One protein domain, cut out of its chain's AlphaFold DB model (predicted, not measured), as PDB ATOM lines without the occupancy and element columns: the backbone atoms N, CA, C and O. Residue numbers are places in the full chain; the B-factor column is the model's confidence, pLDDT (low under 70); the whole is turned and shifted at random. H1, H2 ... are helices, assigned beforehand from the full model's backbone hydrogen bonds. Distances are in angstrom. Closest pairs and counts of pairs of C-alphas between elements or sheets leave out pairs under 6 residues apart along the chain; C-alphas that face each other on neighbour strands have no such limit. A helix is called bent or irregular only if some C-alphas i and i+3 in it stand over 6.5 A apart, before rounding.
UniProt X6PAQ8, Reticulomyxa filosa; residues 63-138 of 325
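What this domain is: This is residues 63 to 138 of the 325 residues of a protein of Reticulomyxa filosa (UniProt X6PAQ8). Little regular structure is seen here: a loose loop-rich chain with H1, H2 and H3 gathered toward one end and H4 alone at the other, joined by the long loop of residues 106 to 129. The 76 printed residues include four named helices, H1 to H4 in chain order, with no named strand; the class is all helix, with 28 residues in named elements. The whole is loose, radius of gyration of the C-alphas 14.7 A, spanning 41 by 30 by 19 A.

How they stand to each other: Start at H1, residues 79 to 89, irregular, with C-alphas 85 and 88 7.4 A apart. H3, residues 102 to 105, is close but not clearly touching it; the closest C-alphas, Leu 86 and Val 104, are 8.0 A apart. H2, residues 95 to 100, is close but not clearly touching H3; the closest C-alphas, Met 99 and His 105, are 6.0 A apart. H4, residues 130 to 136, is apart from H1, H2 and H3. In H2 and H4 every O i to N i+4 pair is within hydrogen-bond range, in H1 5 of 7; H3 is too short for one.

Where its parts are: Find C-alpha 79 at (-15.746, 13.042, -32.118); H1 runs 16.1 A from there. H4 runs 10.0 A to C-alpha 136 at (-17.274, 1.330, -4.623).

The domain as a whole: The printed part has no cut. The link H3 to H4 is long, 24 residues. Look for pLDDT under 70 at residues 63 to 79 and 126 to 127.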
ATOM      1  N   SER A  63     -17.117   7.466 -14.384       32.75
ATOM      2  CA  SER A  63     -16.762   6.318 -13.558       32.75
ATOM      3  C   SER A  63     -15.465   5.759 -14.134       32.75
ATOM      4  O   SER A  63     -15.281   5.779 -15.355       32.75
ATOM      5  N   ASP A  64     -14.556   5.321 -13.265       31.14
ATOM      6  CA  ASP A  64     -13.203   4.823 -13.564       31.14
ATOM      7  C   ASP A  64     -13.184   3.469 -14.290       31.14
ATOM      8  O   ASP A  64     -12.388   2.574 -14.021       31.14
ATOM      9  N   SER A  65     -14.064   3.314 -15.267       30.86
ATOM     10  CA  SER A  65     -14.162   2.149 -16.124       30.86
ATOM     11  C   SER A  65     -14.256   2.687 -17.538       30.86
ATOM     12  O   SER A  65     -15.311   3.177 -17.917       30.86
ATOM     13  N   PHE A  66     -13.150   2.644 -18.286       29.73
ATOM     14  CA  PHE A  66     -13.010   2.973 -19.712       29.73
ATOM     15  C   PHE A  66     -14.342   3.092 -20.482       29.73
ATOM     16  O   PHE A  66     -14.798   2.144 -21.119       29.73
ATOM     17  N   VAL A  67     -14.979   4.264 -20.445       30.11
ATOM     18  CA  VAL A  67     -16.167   4.568 -21.244       30.11
ATOM     19  C   VAL A  67     -15.980   5.963 -21.818       30.11
ATOM     20  O   VAL A  67     -15.949   6.968 -21.113       30.11
ATOM     21  N   PHE A  68     -15.827   6.016 -23.140       29.19
ATOM     22  CA  PHE A  68     -15.868   7.259 -23.896       29.19
ATOM     23  C   PHE A  68     -17.276   7.848 -23.793       29.19
ATOM     24  O   PHE A  68     -18.201   7.372 -24.452       29.19
ATOM     25  N   PHE A  69     -17.441   8.887 -22.980       31.69
ATOM     26  CA  PHE A  69     -18.707   9.595 -22.880       31.69
ATOM     27  C   PHE A  69     -18.822  10.709 -23.932       31.69
ATOM     28  O   PHE A  69     -17.866  11.422 -24.245       31.69
ATOM     29  N   PHE A  70     -20.011  10.815 -24.532       34.47
ATOM     30  CA  PHE A  70     -20.328  11.772 -25.590       34.47
ATOM     31  C   PHE A  70     -20.835  13.083 -25.001       34.47
ATOM     32  O   PHE A  70     -21.937  13.122 -24.470       34.47
ATOM     33  N   PHE A  71     -20.070  14.151 -25.201       35.69
ATOM     34  CA  PHE A  71     -20.448  15.515 -24.854       35.69
ATOM     35  C   PHE A  71     -21.575  16.038 -25.767       35.69
ATOM     36  O   PHE A  71     -21.365  16.257 -26.962       35.69
ATOM     37  N   LEU A  72     -22.761  16.280 -25.213       33.06
ATOM     38  CA  LEU A  72     -23.894  16.928 -25.866       33.06
ATOM     39  C   LEU A  72     -24.366  18.136 -25.055       33.06
ATOM     40  O   LEU A  72     -25.382  18.098 -24.375       33.06
ATOM     41  N   LYS A  73     -23.706  19.275 -25.254       32.94
ATOM     42  CA  LYS A  73     -24.415  20.561 -25.290       32.94
ATOM     43  C   LYS A  73     -23.664  21.484 -26.245       32.94
ATOM     44  O   LYS A  73     -22.442  21.544 -26.231       32.94
ATOM     45  N   TYR A  74     -24.411  22.144 -27.125       32.66
ATOM     46  CA  TYR A  74     -23.962  22.942 -28.275       32.66
ATOM     47  C   TYR A  74     -23.496  22.166 -29.521       32.66
ATOM     48  O   TYR A  74     -22.444  21.542 -29.564       32.66
ATOM     49  N   LYS A  75     -24.331  22.276 -30.568       36.22
ATOM     50  CA  LYS A  75     -24.075  21.996 -31.992       36.22
ATOM     51  C   LYS A  75     -23.123  20.828 -32.292       36.22
ATOM     52  O   LYS A  75     -21.931  21.045 -32.421       36.22
ATOM     53  N   LYS A  76     -23.686  19.637 -32.540       42.34
ATOM     54  CA  LYS A  76     -23.152  18.563 -33.416       42.34
ATOM     55  C   LYS A  76     -21.611  18.496 -33.572       42.34
ATOM     56  O   LYS A  76     -21.149  18.333 -34.697       42.34
ATOM     57  N   LYS A  77     -20.809  18.555 -32.501       46.41
ATOM     58  CA  LYS A  77     -19.375  18.272 -32.634       46.41
ATOM     59  C   LYS A  77     -19.212  16.770 -32.807       46.41
ATOM     60  O   LYS A  77     -19.452  15.995 -31.885       46.41
ATOM     61  N   LYS A  78     -18.844  16.328 -34.011       53.53
ATOM     62  CA  LYS A  78     -18.421  14.933 -34.223       53.53
ATOM     63  C   LYS A  78     -17.167  14.677 -33.377       53.53
ATOM     64  O   LYS A  78     -16.386  15.598 -33.175       53.53
ATOM     65  N   ARG A  79     -16.925  13.431 -32.939       59.25
ATOM     66  CA  ARG A  79     -15.746  13.042 -32.118       59.25
ATOM     67  C   ARG A  79     -14.422  13.659 -32.599       59.25
ATOM     68  O   ARG A  79     -13.606  14.062 -31.781       59.25
ATOM     69  N   LYS A  80     -14.259  13.785 -33.920       73.19
ATOM     70  CA  LYS A  80     -13.110  14.429 -34.563       73.19
ATOM     71  C   LYS A  80     -12.950  15.904 -34.170       73.19
ATOM     72  O   LYS A  80     -11.881  16.296 -33.752       73.19
ATOM     73  N   GLU A  81     -14.019  16.689 -34.196       79.06
ATOM     74  CA  GLU A  81     -13.974  18.126 -33.888       79.06
ATOM     75  C   GLU A  81     -13.705  18.413 -32.401       79.06
ATOM     76  O   GLU A  81     -13.200  19.483 -32.053       79.06
ATOM     77  N   LEU A  82     -14.078  17.492 -31.504       79.56
ATOM     78  CA  LEU A  82     -13.692  17.582 -30.095       79.56
ATOM     79  C   LEU A  82     -12.218  17.216 -29.921       79.56
ATOM     80  O   LEU A  82     -11.501  17.923 -29.228       79.56
ATOM     81  N   TRP A  83     -11.750  16.155 -30.579       83.06
ATOM     82  CA  TRP A  83     -10.335  15.794 -30.539       83.06
ATOM     83  C   TRP A  83      -9.441  16.899 -31.112       83.06
ATOM     84  O   TRP A  83      -8.444  17.258 -30.494       83.06
ATOM     85  N   ASP A  84      -9.845  17.519 -32.218       87.50
ATOM     86  CA  ASP A  84      -9.145  18.662 -32.805       87.50
ATOM     87  C   ASP A  84      -9.076  19.855 -31.821       87.50
ATOM     88  O   ASP A  84      -8.098  20.589 -31.813       87.50
ATOM     89  N   GLU A  85     -10.070  20.028 -30.934       86.12
ATOM     90  CA  GLU A  85     -10.053  21.054 -29.870       86.12
ATOM     91  C   GLU A  85      -9.126  20.709 -28.694       86.12
ATOM     92  O   GLU A  85      -8.658  21.611 -27.995       86.12
ATOM     93  N   LEU A  86      -8.927  19.423 -28.406       87.75
ATOM     94  CA  LEU A  86      -8.259  18.972 -27.184       87.75
ATOM     95  C   LEU A  86      -6.822  18.517 -27.410       87.75
ATOM     96  O   LEU A  86      -6.018  18.655 -26.497       87.75
ATOM     97  N   SER A  87      -6.510  17.992 -28.592       86.62
ATOM     98  CA  SER A  87      -5.257  17.288 -28.891       86.62
ATOM     99  C   SER A  87      -3.997  18.095 -28.567       86.62
ATOM    100  O   SER A  87      -3.066  17.542 -27.996       86.62
ATOM    101  N   GLU A  88      -3.984  19.399 -28.849       92.25
ATOM    102  CA  GLU A  88      -2.834  20.277 -28.578       92.25
ATOM    103  C   GLU A  88      -2.553  20.469 -27.078       92.25
ATOM    104  O   GLU A  88      -1.411  20.649 -26.668       92.25
ATOM    105  N   LYS A  89      -3.596  20.407 -26.246       90.50
ATOM    106  CA  LYS A  89      -3.538  20.651 -24.795       90.50
ATOM    107  C   LYS A  89      -3.789  19.392 -23.965       90.50
ATOM    108  O   LYS A  89      -4.047  19.495 -22.767       90.50
ATOM    109  N   PHE A  90      -3.800  18.223 -24.602       86.50
ATOM    110  CA  PHE A  90      -4.097  16.966 -23.931       86.50
ATOM    111  C   PHE A  90      -2.943  16.619 -22.978       86.50
ATOM    112  O   PHE A  90      -1.786  16.645 -23.404       86.50
ATOM    113  N   PRO A  91      -3.213  16.340 -21.694       83.31
ATOM    114  CA  PRO A  91      -2.151  16.122 -20.723       83.31
ATOM    115  C   PRO A  91      -1.522  14.735 -20.893       83.31
ATOM    116  O   PRO A  91      -2.146  13.806 -21.403       83.31
ATOM    117  N   ASN A  92      -0.291  14.587 -20.405       84.69
ATOM    118  CA  ASN A  92       0.399  13.294 -20.395       84.69
ATOM    119  C   ASN A  92      -0.185  12.316 -19.360       84.69
ATOM    120  O   ASN A  92      -0.006  11.112 -19.508       84.69
ATOM    121  N   ASP A  93      -0.857  12.825 -18.322       79.38
ATOM    122  CA  ASP A  93      -1.421  12.035 -17.227       79.38
ATOM    123  C   ASP A  93      -2.661  12.733 -16.624       79.38
ATOM    124  O   ASP A  93      -2.898  13.910 -16.907       79.38
ATOM    125  N   HIS A  94      -3.463  12.017 -15.827       75.81
ATOM    126  CA  HIS A  94      -4.696  12.509 -15.179       75.81
ATOM    127  C   HIS A  94      -5.655  13.192 -16.175       75.81
ATOM    128  O   HIS A  94      -6.284  14.226 -15.909       75.81
ATOM    129  N   TRP A  95      -5.721  12.634 -17.386       79.50
ATOM    130  CA  TRP A  95      -6.482  13.184 -18.506       79.50
ATOM    131  C   TRP A  95      -7.982  13.244 -18.215       79.50
ATOM    132  O   TRP A  95      -8.676  14.140 -18.686       79.50
ATOM    133  N   ASP A  96      -8.477  12.328 -17.398       72.94
ATOM    134  CA  ASP A  96      -9.839  12.263 -16.894       72.94
ATOM    135  C   ASP A  96     -10.178  13.499 -16.038       72.94
ATOM    136  O   ASP A  96     -11.174  14.177 -16.294       72.94
ATOM    137  N   HIS A  97      -9.299  13.886 -15.106       74.38
ATOM    138  CA  HIS A  97      -9.453  15.115 -14.323       74.38
ATOM    139  C   HIS A  97      -9.409  16.358 -15.211       74.38
ATOM    140  O   HIS A  97     -10.238  17.257 -15.050       74.38
ATOM    141  N   PHE A  98      -8.493  16.397 -16.181       79.69
ATOM    142  CA  PHE A  98      -8.426  17.472 -17.170       79.69
ATOM    143  C   PHE A  98      -9.752  17.633 -17.925       79.69
ATOM    144  O   PHE A  98     -10.261  18.753 -18.033       79.69
ATOM    145  N   MET A  99     -10.359  16.528 -18.368       76.62
ATOM    146  CA  MET A  99     -11.643  16.529 -19.077       76.62
ATOM    147  C   MET A  99     -12.806  17.074 -18.232       76.62
ATOM    148  O   MET A  99     -13.733  17.666 -18.790       76.62
ATOM    149  N   ARG A 100     -12.742  16.938 -16.901       75.94
ATOM    150  CA  ARG A 100     -13.751  17.441 -15.949       75.94
ATOM    151  C   ARG A 100     -13.603  18.928 -15.604       75.94
ATOM    152  O   ARG A 100     -14.507  19.505 -14.999       75.94
ATOM    153  N   THR A 101     -12.487  19.573 -15.942       77.12
ATOM    154  CA  THR A 101     -12.295  21.004 -15.636       77.12
ATOM    155  C   THR A 101     -13.295  21.870 -16.398       77.12
ATOM    156  O   THR A 101     -13.641  21.556 -17.532       77.12
ATOM    157  N   ASP A 102     -13.735  23.002 -15.842       77.00
ATOM    158  CA  ASP A 102     -14.721  23.858 -16.530       77.00
ATOM    159  C   ASP A 102     -14.208  24.414 -17.864       77.00
ATOM    160  O   ASP A 102     -14.964  24.519 -18.832       77.00
ATOM    161  N   ALA A 103     -12.899  24.668 -17.953       79.62
ATOM    162  CA  ALA A 103     -12.234  25.110 -19.176       79.62
ATOM    163  C   ALA A 103     -12.310  24.076 -20.317       79.62
ATOM    164  O   ALA A 103     -12.295  24.444 -21.499       79.62
ATOM    165  N   VAL A 104     -12.379  22.785 -19.978       80.69
ATOM    166  CA  VAL A 104     -12.436  21.679 -20.938       80.69
ATOM    167  C   VAL A 104     -13.851  21.151 -21.094       80.69
ATOM    168  O   VAL A 104     -14.284  20.963 -22.219       80.69
ATOM    169  N   HIS A 105     -14.600  20.963 -20.019       80.06
ATOM    170  CA  HIS A 105     -15.980  20.495 -20.030       80.06
ATOM    171  C   HIS A 105     -16.914  21.482 -20.743       80.06
ATOM    172  O   HIS A 105     -17.744  21.065 -21.550       80.06
ATOM    173  N   LYS A 106     -16.745  22.794 -20.504       80.38
ATOM    174  CA  LYS A 106     -17.531  23.886 -21.117       80.38
ATOM    175  C   LYS A 106     -19.056  23.694 -21.024       80.38
ATOM    176  O   LYS A 106     -19.784  24.071 -21.939       80.38
ATOM    177  N   GLY A 107     -19.526  23.088 -19.930       74.88
ATOM    178  CA  GLY A 107     -20.953  22.865 -19.662       74.88
ATOM    179  C   GLY A 107     -21.623  21.841 -20.585       74.88
ATOM    180  O   GLY A 107     -22.792  22.008 -20.923       74.88
ATOM    181  N   ARG A 108     -20.881  20.834 -21.060       78.19
ATOM    182  CA  ARG A 108     -21.388  19.809 -21.980       78.19
ATOM    183  C   ARG A 108     -21.697  18.508 -21.256       78.19
ATOM    184  O   ARG A 108     -20.792  17.913 -20.699       78.19
ATOM    185  N   ASP A 109     -22.911  18.003 -21.395       77.31
ATOM    186  CA  ASP A 109     -23.338  16.802 -20.671       77.31
ATOM    187  C   ASP A 109     -22.981  15.499 -21.388       77.31
ATOM    188  O   ASP A 109     -22.742  15.488 -22.594       77.31
ATOM    189  N   CYS A 110     -23.007  14.386 -20.657       75.00
ATOM    190  CA  CYS A 110     -22.782  13.049 -21.192       75.00
ATOM    191  C   CYS A 110     -24.007  12.152 -21.007       75.00
ATOM    192  O   CYS A 110     -24.668  12.184 -19.973       75.00
ATOM    193  N   ILE A 111     -24.280  11.298 -21.996       78.00
ATOM    194  CA  ILE A 111     -25.339  10.283 -21.917       78.00
ATOM    195  C   ILE A 111     -24.778   9.037 -21.229       78.00
ATOM    196  O   ILE A 111     -23.801   8.464 -21.718       78.00
ATOM    197  N   ILE A 112     -25.422   8.587 -20.149       79.06
ATOM    198  CA  ILE A 112     -25.072   7.343 -19.448       79.06
ATOM    199  C   ILE A 112     -26.313   6.456 -19.302       79.06
ATOM    200  O   ILE A 112     -27.360   6.980 -18.955       79.06
ATOM    201  N   PRO A 113     -26.253   5.143 -19.563       78.56
ATOM    202  CA  PRO A 113     -27.407   4.275 -19.357       78.56
ATOM    203  C   PRO A 113     -27.727   4.135 -17.865       78.56
ATOM    204  O   PRO A 113     -26.843   4.264 -17.023       78.56
ATOM    205  N   ASP A 114     -28.982   3.810 -17.568       77.12
ATOM    206  CA  ASP A 114     -29.458   3.566 -16.203       77.12
ATOM    207  C   ASP A 114     -28.723   2.391 -15.528       77.12
ATOM    208  O   ASP A 114     -28.198   2.507 -14.426       77.12
ATOM    209  N   ILE A 115     -28.580   1.278 -16.256       79.62
ATOM    210  CA  ILE A 115     -27.741   0.144 -15.856       79.62
ATOM    211  C   ILE A 115     -26.459   0.172 -16.686       79.62
ATOM    212  O   ILE A 115     -26.507   0.247 -17.923       79.62
ATOM    213  N   SER A 116     -25.305   0.074 -16.022       81.00
ATOM    214  CA  SER A 116     -24.008   0.135 -16.693       81.00
ATOM    215  C   SER A 116     -23.875  -0.944 -17.771       81.00
ATOM    216  O   SER A 116     -24.280  -2.093 -17.601       81.00
ATOM    217  N   ARG A 117     -23.261  -0.568 -18.896       83.81
ATOM    218  CA  ARG A 117     -22.848  -1.484 -19.977       83.81
ATOM    219  C   ARG A 117     -21.369  -1.858 -19.891       83.81
ATOM    220  O   ARG A 117     -20.844  -2.484 -20.806       83.81
ATOM    221  N   ASN A 118     -20.702  -1.443 -18.818       81.12
ATOM    222  CA  ASN A 118     -19.323  -1.786 -18.521       81.12
ATOM    223  C   ASN A 118     -19.213  -2.275 -17.072       81.12
ATOM    224  O   ASN A 118     -19.836  -1.701 -16.178       81.12
ATOM    225  N   TYR A 119     -18.396  -3.298 -16.857       81.38
ATOM    226  CA  TYR A 119     -18.073  -3.833 -15.543       81.38
ATOM    227  C   TYR A 119     -16.567  -3.710 -15.323       81.38
ATOM    228  O   TYR A 119     -15.777  -4.105 -16.182       81.38
ATOM    229  N   ASN A 120     -16.170  -3.122 -14.195       79.69
ATOM    230  CA  ASN A 120     -14.760  -3.045 -13.840       79.69
ATOM    231  C   ASN A 120     -14.324  -4.397 -13.272       79.69
ATOM    232  O   ASN A 120     -14.991  -4.908 -12.388       79.69
ATOM    233  N   ILE A 121     -13.231  -4.963 -13.783       81.81
ATOM    234  CA  ILE A 121     -12.670  -6.245 -13.319       81.81
ATOM    235  C   ILE A 121     -11.346  -6.077 -12.564       81.81
ATOM    236  O   ILE A 121     -10.758  -7.064 -12.123       81.81
ATOM    237  N   GLY A 122     -10.817  -4.854 -12.497       77.69
ATOM    238  CA  GLY A 122      -9.531  -4.567 -11.879       77.69
ATOM    239  C   GLY A 122      -9.703  -4.370 -10.384       77.69
ATOM    240  O   GLY A 122     -10.022  -3.271  -9.966       77.69
ATOM    241  N   ASP A 123      -9.479  -5.419  -9.601       76.50
ATOM    242  CA  ASP A 123      -9.518  -5.370  -8.131       76.50
ATOM    243  C   ASP A 123      -8.422  -4.442  -7.559       76.50
ATOM    244  O   ASP A 123      -8.646  -3.664  -6.637       76.50
ATOM    245  N   GLU A 124      -7.246  -4.421  -8.191       76.44
ATOM    246  CA  GLU A 124      -6.129  -3.541  -7.832       76.44
ATOM    247  C   GLU A 124      -5.633  -2.756  -9.054       76.44
ATOM    248  O   GLU A 124      -5.648  -3.252 -10.185       76.44
ATOM    249  N   GLY A 125      -5.168  -1.524  -8.840       74.56
ATOM    250  CA  GLY A 125      -4.679  -0.666  -9.919       74.56
ATOM    251  C   GLY A 125      -3.738   0.438  -9.446       74.56
ATOM    252  O   GLY A 125      -3.436   0.563  -8.264       74.56
ATOM    253  N   ALA A 126      -3.291   1.276 -10.386       64.88
ATOM    254  CA  ALA A 126      -2.305   2.333 -10.133       64.88
ATOM    255  C   ALA A 126      -2.731   3.342  -9.046       64.88
ATOM    256  O   ALA A 126      -1.881   3.925  -8.379       64.88
ATOM    257  N   THR A 127      -4.036   3.541  -8.864       64.44
ATOM    258  CA  THR A 127      -4.622   4.509  -7.921       64.44
ATOM    259  C   THR A 127      -5.660   3.885  -6.985       64.44
ATOM    260  O   THR A 127      -6.279   4.596  -6.199       64.44
ATOM    261  N   MET A 128      -5.862   2.565  -7.051       72.44
ATOM    262  CA  MET A 128      -6.993   1.890  -6.419       72.44
ATOM    263  C   MET A 128      -6.541   0.667  -5.626       72.44
ATOM    264  O   MET A 128      -5.865  -0.213  -6.158       72.44
ATOM    265  N   SER A 129      -6.944   0.612  -4.356       82.88
ATOM    266  CA  SER A 129      -6.783  -0.571  -3.512       82.88
ATOM    267  C   SER A 129      -7.975  -1.518  -3.663       82.88
ATOM    268  O   SER A 129      -9.099  -1.065  -3.889       82.88
ATOM    269  N   SER A 130      -7.749  -2.811  -3.422       83.69
ATOM    270  CA  SER A 130      -8.809  -3.831  -3.402       83.69
ATOM    271  C   SER A 130      -9.966  -3.467  -2.463       83.69
ATOM    272  O   SER A 130     -11.141  -3.570  -2.814       83.69
ATOM    273  N   GLN A 131      -9.663  -2.904  -1.285       84.12
ATOM    274  CA  GLN A 131     -10.701  -2.426  -0.365       84.12
ATOM    275  C   GLN A 131     -11.603  -1.359  -1.007       84.12
ATOM    276  O   GLN A 131     -12.821  -1.399  -0.831       84.12
ATOM    277  N   TRP A 132     -11.017  -0.408  -1.735       84.06
ATOM    278  CA  TRP A 132     -11.769   0.648  -2.408       84.06
ATOM    279  C   TRP A 132     -12.605   0.076  -3.559       84.06
ATOM    280  O   TRP A 132     -13.784   0.409  -3.685       84.06
ATOM    281  N   TYR A 133     -12.037  -0.845  -4.341       81.25
ATOM    282  CA  TYR A 133     -12.745  -1.544  -5.414       81.25
ATOM    283  C   TYR A 133     -14.003  -2.261  -4.900       81.25
ATOM    284  O   TYR A 133     -15.107  -1.985  -5.377       81.25
ATOM    285  N   HIS A 134     -13.861  -3.114  -3.882       83.31
ATOM    286  CA  HIS A 134     -14.976  -3.869  -3.300       83.31
ATOM    287  C   HIS A 134     -16.050  -2.965  -2.687       83.31
ATOM    288  O   HIS A 134     -17.238  -3.293  -2.681       83.31
ATOM    289  N   GLN A 135     -15.647  -1.812  -2.152       82.69
ATOM    290  CA  GLN A 135     -16.579  -0.870  -1.550       82.69
ATOM    291  C   GLN A 135     -17.363  -0.065  -2.596       82.69
ATOM    292  O   GLN A 135     -18.541   0.221  -2.364       82.69
ATOM    293  N   TYR A 136     -16.739   0.305  -3.719       77.38
ATOM    294  CA  TYR A 136     -17.274   1.330  -4.623       77.38
ATOM    295  C   TYR A 136     -17.528   0.879  -6.059       77.38
ATOM    296  O   TYR A 136     -18.511   1.324  -6.650       77.38
ATOM    297  N   LEU A 137     -16.679   0.021  -6.627       80.94
ATOM    298  CA  LEU A 137     -16.792  -0.392  -8.029       80.94
ATOM    299  C   LEU A 137     -17.501  -1.729  -8.194       80.94
ATOM    300  O   LEU A 137     -18.385  -1.839  -9.040       80.94
ATOM    301  N   GLU A 138     -17.157  -2.722  -7.374       82.19
ATOM    302  CA  GLU A 138     -17.771  -4.053  -7.432       82.19
ATOM    303  C   GLU A 138     -19.310  -4.016  -7.314       82.19
ATOM    304  O   GLU A 138     -19.969  -4.747  -8.056       82.19
TER     305      GLU A 138